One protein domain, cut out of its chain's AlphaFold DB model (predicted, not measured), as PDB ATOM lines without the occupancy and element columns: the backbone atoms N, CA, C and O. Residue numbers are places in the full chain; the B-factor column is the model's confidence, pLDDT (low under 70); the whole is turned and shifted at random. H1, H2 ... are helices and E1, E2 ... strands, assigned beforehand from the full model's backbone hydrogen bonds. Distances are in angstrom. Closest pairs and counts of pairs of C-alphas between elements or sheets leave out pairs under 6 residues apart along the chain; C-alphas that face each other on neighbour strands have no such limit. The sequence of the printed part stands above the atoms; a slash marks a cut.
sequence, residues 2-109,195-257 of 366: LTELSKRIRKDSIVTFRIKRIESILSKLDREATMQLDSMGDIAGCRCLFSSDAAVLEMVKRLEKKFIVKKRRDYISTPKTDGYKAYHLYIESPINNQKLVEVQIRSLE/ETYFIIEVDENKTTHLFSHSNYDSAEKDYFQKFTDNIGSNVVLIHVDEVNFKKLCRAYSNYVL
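This is residues 2 to 109 and 195 to 257 of the 366 residues of the protein "RelA_SpoT domain-containing protein" of Bacteroidetes bacterium (UniProt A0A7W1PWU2). One twisted sheet of eight strands crosses the whole domain, with H1 and H3 packed on one half of it and H4 on the other half. The short H5 is on the opposite face from H1 and H3, and residues 30 to 36, of which 30 and 31 belong to H2, stick out. The printed part has 171 residues with six named helices and eight named strands, along the chain H1 E1 H2 E2 H3 E3 E4 E5 E6 E7 H4 E8 H5 H6. The sheet is mixed, in the order E3 E4 E5 E2 E1 E8 E6 E7; the class is mixed, helices and strands. The whole is compact, with a radius of gyration of the C-alphas of 16.3 A and spans of 43 by 41 by 36 A.

H1, residues 2 to 9, begins at C-alpha 2 (78.132, 28.535, -11.425). E1, residues 14 to 19, H2, residues 22 to 31, and E2, residues 44 to 50, follow. H3, residues 53 to 66, measures 19.9 A from first to last C-alpha. Then come E3, residues 69 to 74, E4, residues 87 to 92, and E5, residues 100 to 107, 22.8 A. After the cut come E6, residues 197 to 202, E7, residues 208 to 213, H4, residues 216 to 229, 19.8 A, E8, residues 234 to 239, and H5, residues 245 to 251. H6, residues 253 to 256, ends at C-alpha 256 (100.369, 25.390, -3.768).

E3, E4 and E5 form a meander, each strand the antiparallel neighbour of the one before; N 73 and O 88 are 2.9 A apart, N 89 and O 103 3.0 A. E5 and E2 are parallel, with N 104 and O 46 at 2.8 A. E1 is antiparallel to E2, with N 47 and O 16 at 2.8 A, and to E8 at 124 degrees, with N 17 and O 239 at 2.9 A. H3 runs along the strands over E4 and E5, at a height of 8.3 A over the sheet. H1 touches H3 at a steep tilt of 53 degrees; their closest C-alphas, Ser 6 and Met 59, are 6.7 A apart. H4 lies over E8 and E6, at a height of 8.8 A. H2 and H6 only graze the sheet. Every O i to N i+4 pair is within hydrogen-bond range in H1 to H5; H6 is too short for one.

The C-alphas farthest apart, Lys 65 and Asn 205, are 45.4 A apart. Residues 110 to 194 are not printed, a gap of 28.3 A between C-alphas 109 and 195. The links H2 to E2 and E3 to E4 are long. No printed residue is under 70 in pLDDT.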
ATOM      1  N   LEU A   2      77.728  28.279 -12.822       93.31
ATOM      2  CA  LEU A   2      78.132  28.535 -11.425       93.31
ATOM      3  C   LEU A   2      78.879  29.863 -11.258       93.31
ATOM      4  O   LEU A   2      78.504  30.668 -10.410       93.31
ATOM      5  N   THR A   3      79.874  30.116 -12.109       93.62
ATOM      6  CA  THR A   3      80.652  31.361 -12.125       93.62
ATOM      7  C   THR A   3      79.759  32.578 -12.304       93.62
ATOM      8  O   THR A   3      79.794  33.492 -11.489       93.62
ATOM      9  N   GLU A   4      78.876  32.562 -13.298       94.50
ATOM     10  CA  GLU A   4      77.941  33.656 -13.558       94.50
ATOM     11  C   GLU A   4      77.027  33.950 -12.355       94.50
ATOM     12  O   GLU A   4      76.911  35.100 -11.928       94.50
ATOM     13  N   LEU A   5      76.412  32.917 -11.765       95.81
ATOM     14  CA  LEU A   5      75.576  33.073 -10.571       95.81
ATOM     15  C   LEU A   5      76.383  33.642  -9.401       95.81
ATOM     16  O   LEU A   5      75.943  34.594  -8.764       95.81
ATOM     17  N   SER A   6      77.579  33.104  -9.168       95.62
ATOM     18  CA  SER A   6      78.484  33.539  -8.108       95.62
ATOM     19  C   SER A   6      78.875  35.013  -8.260       95.62
ATOM     20  O   SER A   6      78.804  35.779  -7.297       95.62
ATOM     21  N   LYS A   7      79.207  35.450  -9.483       94.50
ATOM     22  CA  LYS A   7      79.596  36.836  -9.791       94.50
ATOM     23  C   LYS A   7      78.456  37.837  -9.633       94.50
ATOM     24  O   LYS A   7      78.715  38.972  -9.237       94.50
ATOM     25  N   ARG A   8      77.206  37.420  -9.873       95.81
ATOM     26  CA  ARG A   8      76.011  38.242  -9.598       95.81
ATOM     27  C   ARG A   8      75.795  38.485  -8.103       95.81
ATOM     28  O   ARG A   8      75.256  39.525  -7.745       95.81
ATOM     29  N   ILE A   9      76.204  37.552  -7.240       96.06
ATOM     30  CA  ILE A   9      76.136  37.725  -5.779       96.06
ATOM     31  C   ILE A   9      77.320  38.575  -5.307       96.06
ATOM     32  O   ILE A   9      77.148  39.550  -4.580       96.06
ATOM     33  N   ARG A  10      78.538  38.192  -5.710       95.81
ATOM     34  CA  ARG A  10      79.798  38.803  -5.273       95.81
ATOM     35  C   ARG A  10      80.825  38.784  -6.401       95.81
ATOM     36  O   ARG A  10      81.263  37.715  -6.831       95.81
ATOM     37  N   LYS A  11      81.286  39.964  -6.830       92.81
ATOM     38  CA  LYS A  11      82.327  40.099  -7.870       92.81
ATOM     39  C   LYS A  11      83.658  39.454  -7.457       92.81
ATOM     40  O   LYS A  11      84.357  38.886  -8.297       92.81
ATOM     41  N   ASP A  12      83.966  39.509  -6.162       91.31
ATOM     42  CA  ASP A  12      85.160  38.944  -5.522       91.31
ATOM     43  C   ASP A  12      85.095  37.424  -5.305       91.31
ATOM     44  O   ASP A  12      86.069  36.841  -4.833       91.31
ATOM     45  N   SER A  13      83.982  36.771  -5.653       94.50
ATOM     46  CA  SER A  13      83.863  35.320  -5.524       94.50
ATOM     47  C   SER A  13      84.853  34.570  -6.419       94.50
ATOM     48  O   SER A  13      85.217  35.022  -7.517       94.50
ATOM     49  N   ILE A  14      85.276  33.405  -5.933       94.44
ATOM     50  CA  ILE A  14      86.181  32.496  -6.635       94.44
ATOM     51  C   ILE A  14      85.420  31.200  -6.886       94.44
ATOM     52  O   ILE A  14      84.915  30.587  -5.946       94.44
ATOM     53  N   VAL A  15      85.337  30.794  -8.149       94.69
ATOM     54  CA  VAL A  15      84.764  29.509  -8.543       94.69
ATOM     55  C   VAL A  15      85.862  28.680  -9.178       94.69
ATOM     56  O   VAL A  15      86.570  29.164 -10.058       94.69
ATOM     57  N   THR A  16      86.023  27.453  -8.698       93.94
ATOM     58  CA  THR A  16      86.972  26.493  -9.255       93.94
ATOM     59  C   THR A  16      86.301  25.149  -9.444       93.94
ATOM     60  O   THR A  16      85.360  24.790  -8.732       93.94
ATOM     61  N   PHE A  17      86.821  24.392 -10.393       94.25
ATOM     62  CA  PHE A  17      86.381  23.042 -10.690       94.25
ATOM     63  C   PHE A  17      87.561  22.108 -10.476       94.25
ATOM     64  O   PHE A  17      88.719  22.510 -10.624       94.25
ATOM     65  N   ARG A  18      87.273  20.880 -10.072       93.12
ATOM     66  CA  ARG A  18      88.280  19.871  -9.783       93.12
ATOM     67  C   ARG A  18      87.705  18.489 -10.041       93.12
ATOM     68  O   ARG A  18      86.560  18.209  -9.686       93.12
ATOM     69  N   ILE A  19      88.566  17.605 -10.524       93.19
ATOM     70  CA  ILE A  19      88.309  16.168 -10.519       93.19
ATOM     71  C   ILE A  19      88.860  15.551  -9.237       93.19
ATOM     72  O   ILE A  19      89.934  15.914  -8.734       93.19
ATOM     73  N   LYS A  20      88.081  14.644  -8.645       92.75
ATOM     74  CA  LYS A  20      88.509  13.904  -7.463       92.75
ATOM     75  C   LYS A  20      89.783  13.132  -7.791       92.75
ATOM     76  O   LYS A  20      89.883  12.463  -8.810       92.75
ATOM     77  N   ARG A  21      90.758  13.241  -6.894       92.69
ATOM     78  CA  ARG A  21      92.050  12.571  -7.043       92.69
ATOM     79  C   ARG A  21      91.885  11.060  -7.076       92.69
ATOM     80  O   ARG A  21      91.083  10.543  -6.296       92.69
ATOM     81  N   ILE A  22      92.676  10.379  -7.901       91.31
ATOM     82  CA  ILE A  22      92.603   8.920  -8.044       91.31
ATOM     83  C   ILE A  22      92.900   8.249  -6.698       91.31
ATOM     84  O   ILE A  22      92.110   7.425  -6.249       91.31
ATOM     85  N   GLU A  23      93.913   8.696  -5.950       88.69
ATOM     86  CA  GLU A  23      94.212   8.144  -4.618       88.69
ATOM     87  C   GLU A  23      93.061   8.374  -3.633       88.69
ATOM     88  O   GLU A  23      92.785   7.539  -2.777       88.69
ATOM     89  N   SER A  24      92.362   9.511  -3.748       88.94
ATOM     90  CA  SER A  24      91.196   9.809  -2.903       88.94
ATOM     91  C   SER A  24      89.966   8.988  -3.281       88.94
ATOM     92  O   SER A  24      89.098   8.791  -2.432       88.94
ATOM     93  N   ILE A  25      89.850   8.562  -4.542       90.94
ATOM     94  CA  ILE A  25      88.825   7.615  -4.991       90.94
ATOM     95  C   ILE A  25      89.141   6.241  -4.396       90.94
ATOM     96  O   ILE A  25      88.293   5.682  -3.707       90.94
ATOM     97  N   LEU A  26      90.375   5.757  -4.570       89.81
ATOM     98  CA  LEU A  26      90.824   4.457  -4.064       89.81
ATOM     99  C   LEU A  26      90.704   4.362  -2.532       89.81
ATOM    100  O   LEU A  26      90.048   3.455  -2.034       89.81
ATOM    101  N   SER A  27      91.216   5.350  -1.784       87.69
ATOM    102  CA  SER A  27      91.087   5.423  -0.310       87.69
ATOM    103  C   SER A  27      89.626   5.452   0.160       87.69
ATOM    104  O   SER A  27      89.292   4.985   1.249       87.69
ATOM    105  N   LYS A  28      88.715   6.029  -0.632       88.06
ATOM    106  CA  LYS A  28      87.291   6.055  -0.282       88.06
ATOM    107  C   LYS A  28      86.624   4.701  -0.514       88.06
ATOM    108  O   LYS A  28      85.867   4.280   0.350       88.06
ATOM    109  N   LEU A  29      86.922   4.037  -1.628       90.75
ATOM    110  CA  LEU A  29      86.411   2.693  -1.919       90.75
ATOM    111  C   LEU A  29      86.907   1.661  -0.899       90.75
ATOM    112  O   LEU A  29      86.134   0.813  -0.475       90.75
ATOM    113  N   ASP A  30      88.159   1.780  -0.457       88.69
ATOM    114  CA  ASP A  30      88.734   0.903   0.569       88.69
ATOM    115  C   ASP A  30      88.039   1.073   1.936       88.69
ATOM    116  O   ASP A  30      87.658   0.103   2.589       88.69
ATOM    117  N   ARG A  31      87.778   2.323   2.351       86.88
ATOM    118  CA  ARG A  31      87.083   2.623   3.618       86.88
ATOM    119  C   ARG A  31      85.587   2.317   3.587       86.88
ATOM    120  O   ARG A  31      85.008   1.988   4.619       86.88
ATOM    121  N   GLU A  32      84.949   2.472   2.432       87.38
ATOM    122  CA  GLU A  32      83.523   2.226   2.226       87.38
ATOM    123  C   GLU A  32      83.346   0.996   1.326       87.38
ATOM    124  O   GLU A  32      82.915   1.118   0.186       87.38
ATOM    125  N   ALA A  33      83.661  -0.199   1.843       80.94
ATOM    126  CA  ALA A  33      83.742  -1.441   1.059       80.94
ATOM    127  C   ALA A  33      82.474  -1.811   0.254       80.94
ATOM    128  O   ALA A  33      82.544  -2.585  -0.697       80.94
ATOM    129  N   THR A  34      81.303  -1.275   0.615       87.69
ATOM    130  CA  THR A  34      80.038  -1.483  -0.115       87.69
ATOM    131  C   THR A  34      79.768  -0.427  -1.194       87.69
ATOM    132  O   THR A  34      78.774  -0.529  -1.912       87.69
ATOM    133  N   MET A  35      80.584   0.627  -1.284       86.69
ATOM    134  CA  MET A  35      80.424   1.703  -2.259       86.69
ATOM    135  C   MET A  35      80.869   1.236  -3.641       86.69
ATOM    136  O   MET A  35      82.004   0.817  -3.840       86.69
ATOM    137  N   GLN A  36      79.991   1.400  -4.626       85.62
ATOM    138  CA  GLN A  36      80.357   1.240  -6.029       85.62
ATOM    139  C   GLN A  36      80.846   2.579  -6.593       85.62
ATOM    140  O   GLN A  36      80.310   3.639  -6.254       85.62
ATOM    141  N   LEU A  37      81.870   2.555  -7.450       83.75
ATOM    142  CA  LEU A  37      82.470   3.771  -8.016       83.75
ATOM    143  C   LEU A  37      81.445   4.627  -8.774       83.75
ATOM    144  O   LEU A  37      81.465   5.853  -8.694       83.75
ATOM    145  N   ASP A  38      80.530   3.987  -9.492       81.44
ATOM    146  CA  ASP A  38      79.477   4.639 -10.265       81.44
ATOM    147  C   ASP A  38      78.485   5.444  -9.405       81.44
ATOM    148  O   ASP A  38      77.950   6.442  -9.894       81.44
ATOM    149  N   SER A  39      78.306   5.048  -8.142       82.38
ATOM    150  CA  SER A  39      77.478   5.705  -7.125       82.38
ATOM    151  C   SER A  39      78.177   6.873  -6.412       82.38
ATOM    152  O   SER A  39      77.551   7.614  -5.645       82.38
ATOM    153  N   MET A  40      79.477   7.080  -6.660       88.50
ATOM    154  CA  MET A  40      80.266   8.126  -6.016       88.50
ATOM    155  C   MET A  40      79.901   9.516  -6.562       88.50
ATOM    156  O   MET A  40      80.330   9.934  -7.634       88.50
ATOM    157  N   GLY A  41      79.122  10.273  -5.786       86.62
ATOM    158  CA  GLY A  41      78.611  11.584  -6.203       86.62
ATOM    159  C   GLY A  41      79.592  12.762  -6.134       86.62
ATOM    160  O   GLY A  41      79.188  13.884  -6.422       86.62
ATOM    161  N   ASP A  42      80.842  12.540  -5.717       90.25
ATOM    162  CA  ASP A  42      81.880  13.567  -5.550       90.25
ATOM    163  C   ASP A  42      83.096  13.368  -6.472       90.25
ATOM    164  O   ASP A  42      84.166  13.904  -6.187       90.25
ATOM    165  N   ILE A  43      82.952  12.612  -7.573       91.88
ATOM    166  CA  ILE A  43      83.997  12.495  -8.612       91.88
ATOM    167  C   ILE A  43      84.214  13.851  -9.303       91.88
ATOM    168  O   ILE A  43      85.349  14.311  -9.426       91.88
ATOM    169  N   ALA A  44      83.125  14.508  -9.710       92.75
ATOM    170  CA  ALA A  44      83.141  15.868 -10.236       92.75
ATOM    171  C   ALA A  44      82.819  16.860  -9.110       92.75
ATOM    172  O   ALA A  44      81.740  16.806  -8.514       92.75
ATOM    173  N   GLY A  45      83.760  17.762  -8.825       94.38
ATOM    174  CA  GLY A  45      83.649  18.735  -7.745       94.38
ATOM    175  C   GLY A  45      83.738  20.175  -8.240       94.38
ATOM    176  O   GLY A  45      84.675  20.562  -8.936       94.38
ATOM    177  N   CYS A  46      82.799  21.000  -7.798       95.00
ATOM    178  CA  CYS A  46      82.812  22.447  -7.961       95.00
ATOM    179  C   CYS A  46      82.988  23.099  -6.592       95.00
ATOM    180  O   CYS A  46      82.385  22.670  -5.606       95.00
ATOM    181  N   ARG A  47      83.765  24.175  -6.515       95.81
ATOM    182  CA  ARG A  47      83.932  24.962  -5.293       95.81
ATOM    183  C   ARG A  47      83.586  26.416  -5.556       95.81
ATOM    184  O   ARG A  47      84.129  27.022  -6.472       95.81
ATOM    185  N   CYS A  48      82.718  26.982  -4.725       96.44
ATOM    186  CA  CYS A  48      82.378  28.400  -4.734       96.44
ATOM    187  C   CYS A  48      82.803  29.033  -3.406       96.44
ATOM    188  O   CYS A  48      82.324  28.636  -2.342       96.44
ATOM    189  N   LEU A  49      83.706  30.009  -3.475       96.44
ATOM    190  CA  LEU A  49      84.254  30.715  -2.323       96.44
ATOM    191  C   LEU A  49      83.720  32.141  -2.255       96.44
ATOM    192  O   LEU A  49      83.794  32.893  -3.232       96.44
ATOM    193  N   PHE A  50      83.246  32.521  -1.073       96.94
ATOM    194  CA  PHE A  50      82.686  33.838  -0.795       96.94
ATOM    195  C   PHE A  50      83.341  34.495   0.417       96.94
ATOM    196  O   PHE A  50      83.852  33.833   1.311       96.94
ATOM    197  N   SER A  51      83.292  35.820   0.487       94.12
ATOM    198  CA  SER A  51      83.823  36.578   1.623       94.12
ATOM    199  C   SER A  51      82.940  36.529   2.880       94.12
ATOM    200  O   SER A  51      83.410  36.917   3.944       94.12
ATOM    201  N   SER A  52      81.694  36.042   2.799       93.31
ATOM    202  CA  SER A  52      80.794  35.913   3.954       93.31
ATOM    203  C   SER A  52      79.831  34.727   3.844       93.31
ATOM    204  O   SER A  52      79.449  34.327   2.742       93.31
ATOM    205  N   ASP A  53      79.380  34.214   4.992       92.31
ATOM    206  CA  ASP A  53      78.396  33.121   5.058       92.31
ATOM    207  C   ASP A  53      77.019  33.541   4.510       92.31
ATOM    208  O   ASP A  53      76.309  32.735   3.916       92.31
ATOM    209  N   ALA A  54      76.658  34.826   4.605       95.00
ATOM    210  CA  ALA A  54      75.435  35.340   3.984       95.00
ATOM    211  C   ALA A  54      75.436  35.138   2.456       95.00
ATOM    212  O   ALA A  54      74.431  34.722   1.878       95.00
ATOM    213  N   ALA A  55      76.577  35.375   1.799       97.06
ATOM    214  CA  ALA A  55      76.726  35.126   0.366       97.06
ATOM    215  C   ALA A  55      76.732  33.622   0.035       97.06
ATOM    216  O   ALA A  55      76.221  33.233  -1.015       97.06
ATOM    217  N   VAL A  56      77.240  32.776   0.941       97.25
ATOM    218  CA  VAL A  56      77.140  31.313   0.818       97.25
ATOM    219  C   VAL A  56      75.677  30.871   0.786       97.25
ATOM    220  O   VAL A  56      75.275  30.173  -0.144       97.25
ATOM    221  N   LEU A  57      74.862  31.319   1.745       96.69
ATOM    222  CA  LEU A  57      73.440  30.965   1.813       96.69
ATOM    223  C   LEU A  57      72.644  31.497   0.611       96.69
ATOM    224  O   LEU A  57      71.752  30.817   0.106       96.69
ATOM    225  N   GLU A  58      72.978  32.690   0.115       97.44
ATOM    226  CA  GLU A  58      72.380  33.229  -1.111       97.44
ATOM    227  C   GLU A  58      72.733  32.374  -2.342       97.44
ATOM    228  O   GLU A  58      71.872  32.118  -3.188       97.44
ATOM    229  N   MET A  59      73.971  31.875  -2.433       97.69
ATOM    230  CA  MET A  59      74.378  30.968  -3.508       97.69
ATOM    231  C   MET A  59      73.628  29.636  -3.436       97.69
ATOM    232  O   MET A  59      73.133  29.176  -4.464       97.69
ATOM    233  N   VAL A  60      73.475  29.055  -2.240       97.38
ATOM    234  CA  VAL A  60      72.683  27.828  -2.023       97.38
ATOM    235  C   VAL A  60      71.274  27.997  -2.592       97.38
ATOM    236  O   VAL A  60      70.877  27.233  -3.470       97.38
ATOM    237  N   LYS A  61      70.562  29.060  -2.192       97.00
ATOM    238  CA  LYS A  61      69.192  29.341  -2.662       97.00
ATOM    239  C   LYS A  61      69.105  29.468  -4.182       97.00
ATOM    240  O   LYS A  61      68.134  29.024  -4.793       97.00
ATOM    241  N   ARG A  62      70.092  30.107  -4.816       97.12
ATOM    242  CA  ARG A  62      70.124  30.270  -6.280       97.12
ATOM    243  C   ARG A  62      70.379  28.953  -6.999       97.12
ATOM    244  O   ARG A  62      69.783  28.730  -8.050       97.12
ATOM    245  N   LEU A  63      71.231  28.094  -6.447       96.81
ATOM    246  CA  LEU A  63      71.509  26.779  -7.016       96.81
ATOM    247  C   LEU A  63      70.325  25.827  -6.870       96.81
ATOM    248  O   LEU A  63      69.980  25.178  -7.851       96.81
ATOM    249  N   GLU A  64      69.655  25.813  -5.717       96.00
ATOM    250  CA  GLU A  64      68.436  25.019  -5.498       96.00
ATOM    251  C   GLU A  64      67.305  25.403  -6.464       96.00
ATOM    252  O   GLU A  64      66.544  24.549  -6.901       96.00
ATOM    253  N   LYS A  65      67.216  26.682  -6.851       96.19
ATOM    254  CA  LYS A  65      66.260  27.142  -7.872       96.19
ATOM    255  C   LYS A  65      66.668  26.784  -9.302       96.19
ATOM    256  O   LYS A  65      65.818  26.777 -10.187       96.19
ATOM    257  N   LYS A  66      67.964  26.585  -9.560       96.19
ATOM    258  CA  LYS A  66      68.512  26.409 -10.915       96.19
ATOM    259  C   LYS A  66      68.724  24.943 -11.290       96.19
ATOM    260  O   LYS A  66      68.669  24.633 -12.477       96.19
ATOM    261  N   PHE A  67      68.988  24.077 -10.316       96.19
ATOM    262  CA  PHE A  67      69.365  22.681 -10.519       96.19
ATOM    263  C   PHE A  67      68.498  21.733  -9.690       96.19
ATOM    264  O   PHE A  67      68.017  22.087  -8.617       96.19
ATOM    265  N   ILE A  68      68.370  20.491 -10.159       96.50
ATOM    266  CA  ILE A  68      67.752  19.409  -9.388       96.50
ATOM    267  C   ILE A  68      68.754  18.951  -8.322       96.50
ATOM    268  O   ILE A  68      69.771  18.328  -8.630       96.50
ATOM    269  N   VAL A  69      68.472  19.264  -7.058       96.69
ATOM    270  CA  VAL A  69      69.297  18.855  -5.912       96.69
ATOM    271  C   VAL A  69      68.846  17.484  -5.419       96.69
ATOM    272  O   VAL A  69      67.699  17.313  -5.013       96.69
ATOM    273  N   LYS A  70      69.755  16.506  -5.415       95.69
ATOM    274  CA  LYS A  70      69.487  15.144  -4.921       95.69
ATOM    275  C   LYS A  70      69.847  14.969  -3.450       95.69
ATOM    276  O   LYS A  70      69.236  14.164  -2.756       95.69
ATOM    277  N   LYS A  71      70.849  15.707  -2.963       95.00
ATOM    278  CA  LYS A  71      71.307  15.639  -1.569       95.00
ATOM    279  C   LYS A  71      71.898  16.972  -1.128       95.00
ATOM    280  O   LYS A  71      72.551  17.655  -1.913       95.00
ATOM    281  N   ARG A  72      71.713  17.305   0.150       95.44
ATOM    282  CA  ARG A  72      72.300  18.481   0.804       95.44
ATOM    283  C   ARG A  72      72.975  18.095   2.112       95.44
ATOM    284  O   ARG A  72      72.511  17.184   2.799       95.44
ATOM    285  N   ARG A  73      74.064  18.780   2.450       94.62
ATOM    286  CA  ARG A  73      74.739  18.684   3.749       94.62
ATOM    287  C   ARG A  73      75.103  20.089   4.209       94.62
ATOM    288  O   ARG A  73      75.941  20.740   3.588       94.62
ATOM    289  N   ASP A  74      74.453  20.542   5.274       94.12
ATOM    290  CA  ASP A  74      74.672  21.864   5.850       94.12
ATOM    291  C   ASP A  74      75.587  21.765   7.075       94.12
ATOM    292  O   ASP A  74      75.140  21.554   8.201       94.12
ATOM    293  N   TYR A  75      76.890  21.920   6.847       92.75
ATOM    294  CA  TYR A  75      77.872  21.997   7.927       92.75
ATOM    295  C   TYR A  75      78.109  23.434   8.406       92.75
ATOM    296  O   TYR A  75      79.048  23.682   9.154       92.75
ATOM    297  N   ILE A  76      77.310  24.407   7.958       88.06
ATOM    298  CA  ILE A  76      77.370  25.782   8.469       88.06
ATOM    299  C   ILE A  76      76.472  25.887   9.697       88.06
ATOM    300  O   ILE A  76      76.935  26.329  10.745       88.06
ATOM    301  N   SER A  77      75.215  25.445   9.580       87.75
ATOM    302  CA  SER A  77      74.280  25.412  10.712       87.75
ATOM    303  C   SER A  77      74.611  24.301  11.707       87.75
ATOM    304  O   SER A  77      74.499  24.508  12.914       87.75
ATOM    305  N   THR A  78      75.088  23.154  11.213       89.38
ATOM    306  CA  THR A  78      75.538  22.021  12.035       89.38
ATOM    307  C   THR A  78      76.983  21.631  11.707       89.38
ATOM    308  O   THR A  78      77.204  20.662  10.974       89.38
ATOM    309  N   PRO A  79      77.987  22.386  12.202       87.88
ATOM    310  CA  PRO A  79      79.395  22.051  12.001       87.88
ATOM    311  C   PRO A  79      79.721  20.650  12.513       87.88
ATOM    312  O   PRO A  79      79.116  20.160  13.468       87.88
ATOM    313  N   LYS A  80      80.712  20.005  11.895       89.56
ATOM    314  CA  LYS A  80      81.232  18.737  12.416       89.56
ATOM    315  C   LYS A  80      81.952  18.954  13.750       89.56
ATOM    316  O   LYS A  80      82.384  20.059  14.071       89.56
ATOM    317  N   THR A  81      82.135  17.869  14.499       88.25
ATOM    318  CA  THR A  81      82.827  17.870  15.800       88.25
ATOM    319  C   THR A  81      84.284  18.328  15.715       88.25
ATOM    320  O   THR A  81      84.818  18.830  16.695       88.25
ATOM    321  N   ASP A  82      84.917  18.179  14.549       88.19
ATOM    322  CA  ASP A  82      86.273  18.660  14.258       88.19
ATOM    323  C   ASP A  82      86.342  20.172  13.957       88.19
ATOM    324  O   ASP A  82      87.430  20.735  13.898       88.19
ATOM    325  N   GLY A  83      85.196  20.847  13.798       88.94
ATOM    326  CA  GLY A  83      85.110  22.265  13.447       88.94
ATOM    327  C   GLY A  83      84.890  22.548  11.955       88.94
ATOM    328  O   GLY A  83      84.791  23.714  11.566       88.94
ATOM    329  N   TYR A  84      84.764  21.516  11.113       92.25
ATOM    330  CA  TYR A  84      84.540  21.670   9.675       92.25
ATOM    331  C   TYR A  84      83.214  22.364   9.354       92.25
ATOM    332  O   TYR A  84      82.145  21.940   9.806       92.25
ATOM    333  N   LYS A  85      83.298  23.379   8.481       92.31
ATOM    334  CA  LYS A  85      82.169  24.177   7.985       92.31
ATOM    335  C   LYS A  85      82.173  24.273   6.464       92.31
ATOM    336  O   LYS A  85      83.175  24.624   5.843       92.31
ATOM    337  N   ALA A  86      81.036  23.967   5.852       93.50
ATOM    338  CA  ALA A  86      80.755  24.143   4.429       93.50
ATOM    339  C   ALA A  86      79.282  23.828   4.156       93.50
ATOM    340  O   ALA A  86      78.656  23.089   4.911       93.50
ATOM    341  N   TYR A  87      78.760  24.289   3.026       96.88
ATOM    342  CA  TYR A  87      77.509  23.770   2.485       96.88
ATOM    343  C   TYR A  87      77.810  22.893   1.271       96.88
ATOM    344  O   TYR A  87      78.493  23.341   0.348       96.88
ATOM    345  N   HIS A  88      77.342  21.644   1.255       97.06
ATOM    346  CA  HIS A  88      77.482  20.757   0.093       97.06
ATOM    347  C   HIS A  88      76.123  20.507  -0.544       97.06
ATOM    348  O   HIS A  88      75.186  20.068   0.127       97.06
ATOM    349  N   LEU A  89      76.042  20.736  -1.850       97.19
ATOM    350  CA  LEU A  89      74.919  20.337  -2.690       97.19
ATOM    351  C   LEU A  89      75.386  19.255  -3.658       97.19
ATOM    352  O   LEU A  89      76.401  19.428  -4.319       97.19
ATOM    353  N   TYR A  90      74.632  18.169  -3.777       96.88
ATOM    354  CA  TYR A  90      74.818  17.182  -4.837       96.88
ATOM    355  C   TYR A  90      73.707  17.396  -5.851       96.88
ATOM    356  O   TYR A  90      72.533  17.129  -5.562       96.88
ATOM    357  N   ILE A  91      74.078  17.936  -7.006       96.56
ATOM    358  CA  ILE A  91      73.149  18.239  -8.091       96.56
ATOM    359  C   ILE A  91      73.194  17.141  -9.143       96.56
ATOM    360  O   ILE A  91      74.243  16.541  -9.378       96.56
ATOM    361  N   GLU A  92      72.058  16.897  -9.785       95.69
ATOM    362  CA  GLU A  92      72.008  16.110 -11.015       95.69
ATOM    363  C   GLU A  92      72.850  16.803 -12.095       95.69
ATOM    364  O   GLU A  92      72.725  18.016 -12.301       95.69
ATOM    365  N   SER A  93      73.745  16.060 -12.753       92.81
ATOM    366  CA  SER A  93      74.560  16.636 -13.820       92.81
ATOM    367  C   SER A  93      73.670  17.031 -15.005       92.81
ATOM    368  O   SER A  93      72.886  16.209 -15.479       92.81
ATOM    369  N   PRO A  94      73.815  18.259 -15.542       89.06
ATOM    370  CA  PRO A  94      73.018  18.718 -16.677       89.06
ATOM    371  C   PRO A  94      73.366  18.006 -17.994       89.06
ATOM    372  O   PRO A  94      72.649  18.179 -18.973       89.06
ATOM    373  N   ILE A  95      74.469  17.247 -18.034       91.12
ATOM    374  CA  ILE A  95      74.941  16.523 -19.227       91.12
ATOM    375  C   ILE A  95      74.639  15.021 -19.109       91.12
ATOM    376  O   ILE A  95      74.419  14.353 -20.113       91.12
ATOM    377  N   ASN A  96      74.609  14.478 -17.887       90.75
ATOM    378  CA  ASN A  96      74.280  13.078 -17.632       90.75
ATOM    379  C   ASN A  96      73.500  12.951 -16.317       90.75
ATOM    380  O   ASN A  96      74.091  12.953 -15.239       90.75
ATOM    381  N   ASN A  97      72.182  12.788 -16.407       90.56
ATOM    382  CA  ASN A  97      71.287  12.744 -15.249       90.56
ATOM    383  C   ASN A  97      71.501  11.547 -14.300       90.56
ATOM    384  O   ASN A  97      70.999  11.556 -13.178       90.56
ATOM    385  N   GLN A  98      72.266  10.535 -14.713       89.06
ATOM    386  CA  GLN A  98      72.655   9.408 -13.860       89.06
ATOM    387  C   GLN A  98      73.880   9.726 -12.991       89.06
ATOM    388  O   GLN A  98      74.247   8.936 -12.123       89.06
ATOM    389  N   LYS A  99      74.539  10.865 -13.225       91.94
ATOM    390  CA  LYS A  99      75.727  11.303 -12.490       91.94
ATOM    391  C   LYS A  99      75.422  12.532 -11.645       91.94
ATOM    392  O   LYS A  99      74.584  13.367 -11.987       91.94
ATOM    393  N   LEU A 100      76.143  12.645 -10.534       94.75
ATOM    394  CA  LEU A 100      76.050  13.781  -9.625       94.75
ATOM    395  C   LEU A 100      77.301  14.649  -9.723       94.75
ATOM    396  O   LEU A 100      78.399  14.153  -9.973       94.75
ATOM    397  N   VAL A 101      77.117  15.944  -9.485       95.56
ATOM    398  CA  VAL A 101      78.202  16.903  -9.273       95.56
ATOM    399  C   VAL A 101      78.083  17.443  -7.855       95.56
ATOM    400  O   VAL A 101      77.024  17.940  -7.457       95.56
ATOM    401  N   GLU A 102      79.166  17.367  -7.089       97.31
ATOM    402  CA  GLU A 102      79.232  17.987  -5.772       97.31
ATOM    403  C   GLU A 102      79.601  19.467  -5.920       97.31
ATOM    404  O   GLU A 102      80.653  19.814  -6.452       97.31
ATOM    405  N   VAL A 103      78.757  20.360  -5.412       97.50
ATOM    406  CA  VAL A 103      79.034  21.793  -5.301       97.50
ATOM    407  C   VAL A 103      79.284  22.134  -3.837       97.50
ATOM    408  O   VAL A 103      78.368  22.143  -3.013       97.50
ATOM    409  N   GLN A 104      80.542  22.427  -3.512       97.44
ATOM    410  CA  GLN A 104      80.975  22.876  -2.194       97.44
ATOM    411  C   GLN A 104      80.964  24.402  -2.132       97.44
ATOM    412  O   GLN A 104      81.701  25.073  -2.854       97.44
ATOM    413  N   ILE A 105      80.172  24.962  -1.231       97.81
ATOM    414  CA  ILE A 105      80.001  26.405  -1.083       97.81
ATOM    415  C   ILE A 105      80.542  26.786   0.291       97.81
ATOM    416  O   ILE A 105      80.111  26.242   1.310       97.81
ATOM    417  N   ARG A 106      81.547  27.666   0.325       97.06
ATOM    418  CA  ARG A 106      82.284  28.001   1.552       97.06
ATOM    419  C   ARG A 106      82.533  29.498   1.658       97.06
ATOM    420  O   ARG A 106      82.747  30.175   0.650       97.06
ATOM    421  N   SER A 107      82.579  30.006   2.885       96.00
ATOM    422  CA  SER A 107      83.265  31.266   3.148       96.00
ATOM    423  C   SER A 107      84.778  31.074   3.034       96.00
ATOM    424  O   SER A 107      85.286  29.964   3.211       96.00
ATOM    425  N   LEU A 108      85.512  32.150   2.745       95.00
ATOM    426  CA  LEU A 108      86.976  32.136   2.699       95.00
ATOM    427  C   LEU A 108      87.572  31.666   4.030       95.00
ATOM    428  O   LEU A 108      88.529  30.910   4.021       95.00
ATOM    429  N   GLU A 109      86.974  32.043   5.160       93.62
ATOM    430  CA  GLU A 109      87.393  31.587   6.491       93.62
ATOM    431  C   GLU A 109      87.267  30.066   6.643       93.62
ATOM    432  O   GLU A 109      88.245  29.396   6.971       93.62
ATOM    433  N   GLU A 195      94.729  29.105 -21.409       83.06
ATOM    434  CA  GLU A 195      94.978  27.996 -20.484       83.06
ATOM    435  C   GLU A 195      94.164  28.150 -19.216       83.06
ATOM    436  O   GLU A 195      94.431  29.007 -18.380       83.06
ATOM    437  N   THR A 196      93.144  27.313 -19.100       88.38
ATOM    438  CA  THR A 196      92.163  27.332 -18.012       88.38
ATOM    439  C   THR A 196      92.240  26.074 -17.153       88.38
ATOM    440  O   THR A 196      91.669  26.048 -16.060       88.38
ATOM    441  N   TYR A 197      92.988  25.059 -17.601       92.94
ATOM    442  CA  TYR A 197      93.239  23.818 -16.879       92.94
ATOM    443  C   TYR A 197      94.637  23.840 -16.274       92.94
ATOM    444  O   TYR A 197      95.605  24.192 -16.945       92.94
ATOM    445  N   PHE A 198      94.740  23.454 -15.005       93.94
ATOM    446  CA  PHE A 198      96.004  23.412 -14.278       93.94
ATOM    447  C   PHE A 198      96.170  22.072 -13.586       93.94
ATOM    448  O   PHE A 198      95.222  21.546 -12.999       93.94
ATOM    449  N   ILE A 199      97.397  21.567 -13.600       94.75
ATOM    450  CA  ILE A 199      97.815  20.450 -12.766       94.75
ATOM    451  C   ILE A 199      98.749  21.012 -11.701       94.75
ATOM    452  O   ILE A 199      99.724  21.697 -12.017       94.75
ATOM    453  N   ILE A 200      98.422  20.745 -10.439       95.00
ATOM    454  CA  ILE A 200      99.273  21.078  -9.299       95.00
ATOM    455  C   ILE A 200      99.781  19.767  -8.720       95.00
ATOM    456  O   ILE A 200      98.988  18.940  -8.268       95.00
ATOM    457  N   GLU A 201     101.089  19.583  -8.755       95.06
ATOM    458  CA  GLU A 201     101.771  18.393  -8.262       95.06
ATOM    459  C   GLU A 201     102.610  18.763  -7.046       95.06
ATOM    460  O   GLU A 201     103.443  19.661  -7.127       95.06
ATOM    461  N   VAL A 202     102.389  18.079  -5.925       95.00
ATOM    462  CA  VAL A 202     103.254  18.168  -4.744       95.00
ATOM    463  C   VAL A 202     104.091  16.902  -4.677       95.00
ATOM    464  O   VAL A 202     103.535  15.823  -4.466       95.00
ATOM    465  N   ASP A 203     105.403  17.041  -4.856       92.31
ATOM    466  CA  ASP A 203     106.340  15.918  -4.802       92.31
ATOM    467  C   ASP A 203     106.589  15.420  -3.366       92.31
ATOM    468  O   ASP A 203     106.154  16.021  -2.378       92.31
ATOM    469  N   GLU A 204     107.327  14.318  -3.233       89.44
ATOM    470  CA  GLU A 204     107.692  13.724  -1.938       89.44
ATOM    471  C   GLU A 204     108.478  14.689  -1.030       89.44
ATOM    472  O   GLU A 204     108.384  14.634   0.199       89.44
ATOM    473  N   ASN A 205     109.204  15.640  -1.630       91.12
ATOM    474  CA  ASN A 205     109.934  16.698  -0.934       91.12
ATOM    475  C   ASN A 205     109.040  17.903  -0.584       91.12
ATOM    476  O   ASN A 205     109.553  18.949  -0.155       91.12
ATOM    477  N   LYS A 206     107.719  17.774  -0.763       93.75
ATOM    478  CA  LYS A 206     106.699  18.805  -0.531       93.75
ATOM    479  C   LYS A 206     106.934  20.052  -1.385       93.75
ATOM    480  O   LYS A 206     106.643  21.166  -0.943       93.75
ATOM    481  N   THR A 207     107.517  19.872  -2.567       94.00
ATOM    482  CA  THR A 207     107.724  20.925  -3.562       94.00
ATOM    483  C   THR A 207     106.582  20.906  -4.563       94.00
ATOM    484  O   THR A 207     106.208  19.852  -5.074       94.00
ATOM    485  N   THR A 208     106.043  22.079  -4.848       95.00
ATOM    486  CA  THR A 208     104.921  22.278  -5.749       95.00
ATOM    487  C   THR A 208     105.412  22.589  -7.154       95.00
ATOM    488  O   THR A 208     106.124  23.572  -7.370       95.00
ATOM    489  N   HIS A 209     104.913  21.828  -8.120       93.56
ATOM    490  CA  HIS A 209     105.103  22.045  -9.548       93.56
ATOM    491  C   HIS A 209     103.764  22.404 -10.197       93.56
ATOM    492  O   HIS A 209     102.729  21.798  -9.904       93.56
ATOM    493  N   LEU A 210     103.776  23.429 -11.051       92.69
ATOM    494  CA  LEU A 210     102.596  23.914 -11.764       92.69
ATOM    495  C   LEU A 210     102.720  23.619 -13.253       92.69
ATOM    496  O   LEU A 210     103.703  24.008 -13.881       92.69
ATOM    497  N   PHE A 211     101.672  23.026 -13.810       92.19
ATOM    498  CA  PHE A 211     101.517  22.785 -15.240       92.19
ATOM    499  C   PHE A 211     100.170  23.341 -15.689       92.19
ATOM    500  O   PHE A 211      99.224  23.403 -14.897       92.19
ATOM    501  N   SER A 212     100.070  23.743 -16.949       91.62
ATOM    502  CA  SER A 212      98.849  24.314 -17.505       91.62
ATOM    503  C   SER A 212      98.575  23.806 -18.909       91.62
ATOM    504  O   SER A 212      99.473  23.369 -19.623       91.62
ATOM    505  N   HIS A 213      97.290  23.805 -19.250       91.81
ATOM    506  CA  HIS A 213      96.756  23.224 -20.470       91.81
ATOM    507  C   HIS A 213      95.582  24.067 -20.979       91.81
ATOM    508  O   HIS A 213      94.788  24.616 -20.208       91.81
ATOM    509  N   SER A 214      95.448  24.153 -22.302       89.69
ATOM    510  CA  SER A 214      94.379  24.907 -22.975       89.69
ATOM    511  C   SER A 214      93.052  24.157 -23.064       89.69
ATOM    512  O   SER A 214      92.002  24.779 -23.219       89.69
ATOM    513  N   ASN A 215      93.080  22.828 -22.963       91.19
ATOM    514  CA  ASN A 215      91.916  21.965 -23.119       91.19
ATOM    515  C   ASN A 215      91.938  20.819 -22.101       91.19
ATOM    516  O   ASN A 215      92.975  20.501 -21.520       91.19
ATOM    517  N   TYR A 216      90.766  20.225 -21.890       92.56
ATOM    518  CA  TYR A 216      90.574  19.172 -20.902       92.56
ATOM    519  C   TYR A 216      91.318  17.883 -21.264       92.56
ATOM    520  O   TYR A 216      91.979  17.320 -20.401       92.56
ATOM    521  N   ASP A 217      91.262  17.449 -22.525       94.38
ATOM    522  CA  ASP A 217      91.790  16.144 -22.945       94.38
ATOM    523  C   ASP A 217      93.313  16.056 -22.762       94.38
ATOM    524  O   ASP A 217      93.834  15.056 -22.260       94.38
ATOM    525  N   SER A 218      94.048  17.121 -23.108       94.31
ATOM    526  CA  SER A 218      95.496  17.173 -22.869       94.31
ATOM    527  C   SER A 218      95.825  17.206 -21.377       94.31
ATOM    528  O   SER A 218      96.760  16.533 -20.942       94.31
ATOM    529  N   ALA A 219      95.031  17.940 -20.591       95.06
ATOM    530  CA  ALA A 219      95.206  18.046 -19.150       95.06
ATOM    531  C   ALA A 219      94.907  16.724 -18.430       95.06
ATOM    532  O   ALA A 219      95.621  16.353 -17.504       95.06
ATOM    533  N   GLU A 220      93.871  15.997 -18.846       95.94
ATOM    534  CA  GLU A 220      93.507  14.694 -18.290       95.94
ATOM    535  C   GLU A 220      94.584  13.647 -18.591       95.94
ATOM    536  O   GLU A 220      94.998  12.920 -17.687       95.94
ATOM    537  N   LYS A 221      95.093  13.616 -19.830       95.62
ATOM    538  CA  LYS A 221      96.169  12.700 -20.221       95.62
ATOM    539  C   LYS A 221      97.448  12.939 -19.415       95.62
ATOM    540  O   LYS A 221      98.030  11.983 -18.910       95.62
ATOM    541  N   ASP A 222      97.870  14.195 -19.276       95.19
ATOM    542  CA  ASP A 222      99.050  14.560 -18.480       95.19
ATOM    543  C   ASP A 222      98.830  14.286 -16.983       95.19
ATOM    544  O   ASP A 222      99.688  13.720 -16.313       95.19
ATOM    545  N   TYR A 223      97.636  14.583 -16.457       95.56
ATOM    546  CA  TYR A 223      97.269  14.245 -15.080       95.56
ATOM    547  C   TYR A 223      97.380  12.739 -14.809       95.56
ATOM    548  O   TYR A 223      97.945  12.344 -13.787       95.56
ATOM    549  N   PHE A 224      96.873  11.901 -15.717       93.94
ATOM    550  CA  PHE A 224      96.957  10.449 -15.581       93.94
ATOM    551  C   PHE A 224      98.405   9.951 -15.661       93.94
ATOM    552  O   PHE A 224      98.808   9.150 -14.825       93.94
ATOM    553  N   GLN A 225      99.198  10.471 -16.602       93.81
ATOM    554  CA  GLN A 225     100.617  10.125 -16.733       93.81
ATOM    555  C   GLN A 225     101.410  10.478 -15.465       93.81
ATOM    556  O   GLN A 225     102.174   9.672 -14.947       93.81
ATOM    557  N   LYS A 226     101.182  11.669 -14.904       93.19
ATOM    558  CA  LYS A 226     101.818  12.101 -13.650       93.19
ATOM    559  C   LYS A 226     101.427  11.228 -12.467       93.19
ATOM    560  O   LYS A 226     102.272  10.906 -11.640       93.19
ATOM    561  N   PHE A 227     100.157  10.838 -12.395       90.00
ATOM    562  CA  PHE A 227      99.685   9.900 -11.385       90.00
ATOM    563  C   PHE A 227     100.386   8.535 -11.491       90.00
ATOM    564  O   PHE A 227     100.731   7.954 -10.463       90.00
ATOM    565  N   THR A 228     100.610   8.021 -12.706       89.62
ATOM    566  CA  THR A 228     101.272   6.721 -12.900       89.62
ATOM    567  C   THR A 228     102.775   6.768 -12.656       89.62
ATOM    568  O   THR A 228     103.322   5.817 -12.102       89.62
ATOM    569  N   ASP A 229     103.437   7.854 -13.053       88.56
ATOM    570  CA  ASP A 229     104.900   7.945 -13.020       88.56
ATOM    571  C   ASP A 229     105.436   8.313 -11.634       88.56
ATOM    572  O   ASP A 229     106.503   7.848 -11.237       88.56
ATOM    573  N   ASN A 230     104.683   9.115 -10.876       83.06
ATOM    574  CA  ASN A 230     105.134   9.689  -9.612       83.06
ATOM    575  C   ASN A 230     104.334   9.119  -8.433       83.06
ATOM    576  O   ASN A 230     103.601   9.831  -7.742       83.06
ATOM    577  N   ILE A 231     104.475   7.810  -8.206       76.31
ATOM    578  CA  ILE A 231     103.837   7.110  -7.085       76.31
ATOM    579  C   ILE A 231     104.303   7.747  -5.768       76.31
ATOM    580  O   ILE A 231     105.455   7.601  -5.387       76.31
ATOM    581  N   GLY A 232     103.397   8.436  -5.067       74.06
ATOM    582  CA  GLY A 232     103.697   9.152  -3.818       74.06
ATOM    583  C   GLY A 232     103.511  10.668  -3.912       74.06
ATOM    584  O   GLY A 232     103.227  11.305  -2.894       74.06
ATOM    585  N   SER A 233     103.558  11.236  -5.121       84.19
ATOM    586  CA  SER A 233     103.190  12.631  -5.365       84.19
ATOM    587  C   SER A 233     101.690  12.850  -5.178       84.19
ATOM    588  O   SER A 233     100.856  11.997  -5.474       84.19
ATOM    589  N   ASN A 234     101.320  14.039  -4.711       90.50
ATOM    590  CA  ASN A 234      99.927  14.450  -4.597       90.50
ATOM    591  C   ASN A 234      99.571  15.375  -5.766       90.50
ATOM    592  O   ASN A 234      99.881  16.568  -5.742       90.50
ATOM    593  N   VAL A 235      98.921  14.815  -6.785       93.94
ATOM    594  CA  VAL A 235      98.607  15.509  -8.041       93.94
ATOM    595  C   VAL A 235      97.131  15.889  -8.083       93.94
ATOM    596  O   VAL A 235      96.270  15.082  -7.748       93.94
ATOM    597  N   VAL A 236      96.790  17.106  -8.507       94.56
ATOM    598  CA  VAL A 236      95.395  17.522  -8.703       94.56
ATOM    599  C   VAL A 236      95.197  18.243 -10.030       94.56
ATOM    600  O   VAL A 236      95.924  19.182 -10.338       94.56
ATOM    601  N   LEU A 237      94.165  17.837 -10.776       96.12
ATOM    602  CA  LEU A 237      93.682  18.532 -11.970       96.12
ATOM    603  C   LEU A 237      92.515  19.460 -11.618       96.12
ATOM    604  O   LEU A 237      91.521  19.048 -11.002       96.12
ATOM    605  N   ILE A 238      92.639  20.722 -12.016       95.12
ATOM    606  CA  ILE A 238      91.670  21.778 -11.735       95.12
ATOM    607  C   ILE A 238      91.360  22.591 -12.991       95.12
ATOM    608  O   ILE A 238      92.177  22.685 -13.902       95.12
ATOM    609  N   HIS A 239      90.200  23.241 -12.989       93.06
ATOM    610  CA  HIS A 239      89.835  24.256 -13.971       93.06
ATOM    611  C   HIS A 239      89.446  25.564 -13.273       93.06
ATOM    612  O   HIS A 239      88.768  25.562 -12.233       93.06
ATOM    613  N   VAL A 240      89.911  26.683 -13.832       87.38
ATOM    614  CA  VAL A 240      89.734  28.035 -13.290       87.38
ATOM    615  C   VAL A 240      89.325  28.987 -14.417       87.38
ATOM    616  O   VAL A 240      90.145  29.334 -15.258       87.38
ATOM    617  N   ASP A 241      88.079  29.469 -14.389       76.38
ATOM    618  CA  ASP A 241      87.520  30.343 -15.440       76.38
ATOM    619  C   ASP A 241      88.254  31.691 -15.573       76.38
ATOM    620  O   ASP A 241      88.429  32.215 -16.666       76.38
ATOM    621  N   GLU A 242      88.664  32.288 -14.448       77.69
ATOM    622  CA  GLU A 242      89.340  33.590 -14.409       77.69
ATOM    623  C   GLU A 242      90.733  33.441 -13.800       77.69
ATOM    624  O   GLU A 242      90.944  33.704 -12.607       77.69
ATOM    625  N   VAL A 243      91.676  33.011 -14.632       78.25
ATOM    626  CA  VAL A 243      93.045  32.684 -14.241       78.25
ATOM    627  C   VAL A 243      93.771  33.898 -13.661       78.25
ATOM    628  O   VAL A 243      94.007  34.910 -14.319       78.25
ATOM    629  N   ASN A 244      94.122  33.792 -12.383       84.12
ATOM    630  CA  ASN A 244      94.948  34.751 -11.663       84.12
ATOM    631  C   ASN A 244      95.710  34.010 -10.558       84.12
ATOM    632  O   ASN A 244      95.132  33.167  -9.866       84.12
ATOM    633  N   PHE A 245      96.979  34.367 -10.358       86.94
ATOM    634  CA  PHE A 245      97.861  33.694  -9.408       86.94
ATOM    635  C   PHE A 245      97.303  33.697  -7.981       86.94
ATOM    636  O   PHE A 245      97.203  32.654  -7.334       86.94
ATOM    637  N   LYS A 246      96.856  34.860  -7.498       86.56
ATOM    638  CA  LYS A 246      96.292  35.024  -6.151       86.56
ATOM    639  C   LYS A 246      95.021  34.196  -5.961       86.56
ATOM    640  O   LYS A 246      94.814  33.635  -4.885       86.56
ATOM    641  N   LYS A 247      94.167  34.086  -6.988       87.88
ATOM    642  CA  LYS A 247      92.970  33.223  -6.940       87.88
ATOM    643  C   LYS A 247      93.343  31.743  -6.872       87.88
ATOM    644  O   LYS A 247      92.769  31.036  -6.047       87.88
ATOM    645  N   LEU A 248      94.310  31.306  -7.682       90.31
ATOM    646  CA  LEU A 248      94.832  29.937  -7.673       90.31
ATOM    647  C   LEU A 248      95.375  29.570  -6.285       90.31
ATOM    648  O   LEU A 248      94.920  28.595  -5.683       90.31
ATOM    649  N   CYS A 249      96.258  30.409  -5.734       90.88
ATOM    650  CA  CYS A 249      96.853  30.210  -4.411       90.88
ATOM    651  C   CYS A 249      95.797  30.167  -3.301       90.88
ATOM    652  O   CYS A 249      95.869  29.330  -2.411       90.88
ATOM    653  N   ARG A 250      94.771  31.027  -3.362       90.88
ATOM    654  CA  ARG A 250      93.674  31.020  -2.379       90.88
ATOM    655  C   ARG A 250      92.806  29.768  -2.478       90.88
ATOM    656  O   ARG A 250      92.425  29.203  -1.457       90.88
ATOM    657  N   ALA A 251      92.465  29.335  -3.688       91.94
ATOM    658  CA  ALA A 251      91.570  28.198  -3.884       91.94
ATOM    659  C   ALA A 251      92.228  26.848  -3.557       91.94
ATOM    660  O   ALA A 251      91.525  25.923  -3.137       91.94
ATOM    661  N   TYR A 252      93.551  26.751  -3.720       94.62
ATOM    662  CA  TYR A 252      94.318  25.510  -3.595       94.62
ATOM    663  C   TYR A 252      95.596  25.681  -2.761       94.62
ATOM    664  O   TYR A 252      96.617  25.073  -3.065       94.62
ATOM    665  N   SER A 253      95.553  26.471  -1.682       94.81
ATOM    666  CA  SER A 253      96.712  26.715  -0.802       94.81
ATOM    667  C   SER A 253      97.336  25.433  -0.245       94.81
ATOM    668  O   SER A 253      98.539  25.389  -0.016       94.81
ATOM    669  N   ASN A 254      96.544  24.371  -0.088       94.94
ATOM    670  CA  ASN A 254      97.000  23.056   0.357       94.94
ATOM    671  C   ASN A 254      97.773  22.238  -0.684       94.94
ATOM    672  O   ASN A 254      98.390  21.246  -0.319       94.94
ATOM    673  N   TYR A 255      97.735  22.641  -1.953       94.69
ATOM    674  CA  TYR A 255      98.584  22.083  -3.007       94.69
ATOM    675  C   TYR A 255      99.668  23.072  -3.413       94.69
ATOM    676  O   TYR A 255     100.774  22.663  -3.710       94.69
ATOM    677  N   VAL A 256      99.377  24.376  -3.402       94.62
ATOM    678  CA  VAL A 256     100.369  25.390  -3.768       94.62
ATOM    679  C   VAL A 256     101.450  25.529  -2.695       94.62
ATOM    680  O   VAL A 256     102.617  25.715  -3.027       94.62
ATOM    681  N   LEU A 257     101.067  25.409  -1.419       95.00
ATOM    682  CA  LEU A 257     101.973  25.398  -0.267       95.00
ATOM    683  C   LEU A 257     102.914  26.606  -0.215       95.00
ATOM    684  O   LEU A 257     104.062  26.458   0.173       95.00
TER     685      LEU A 257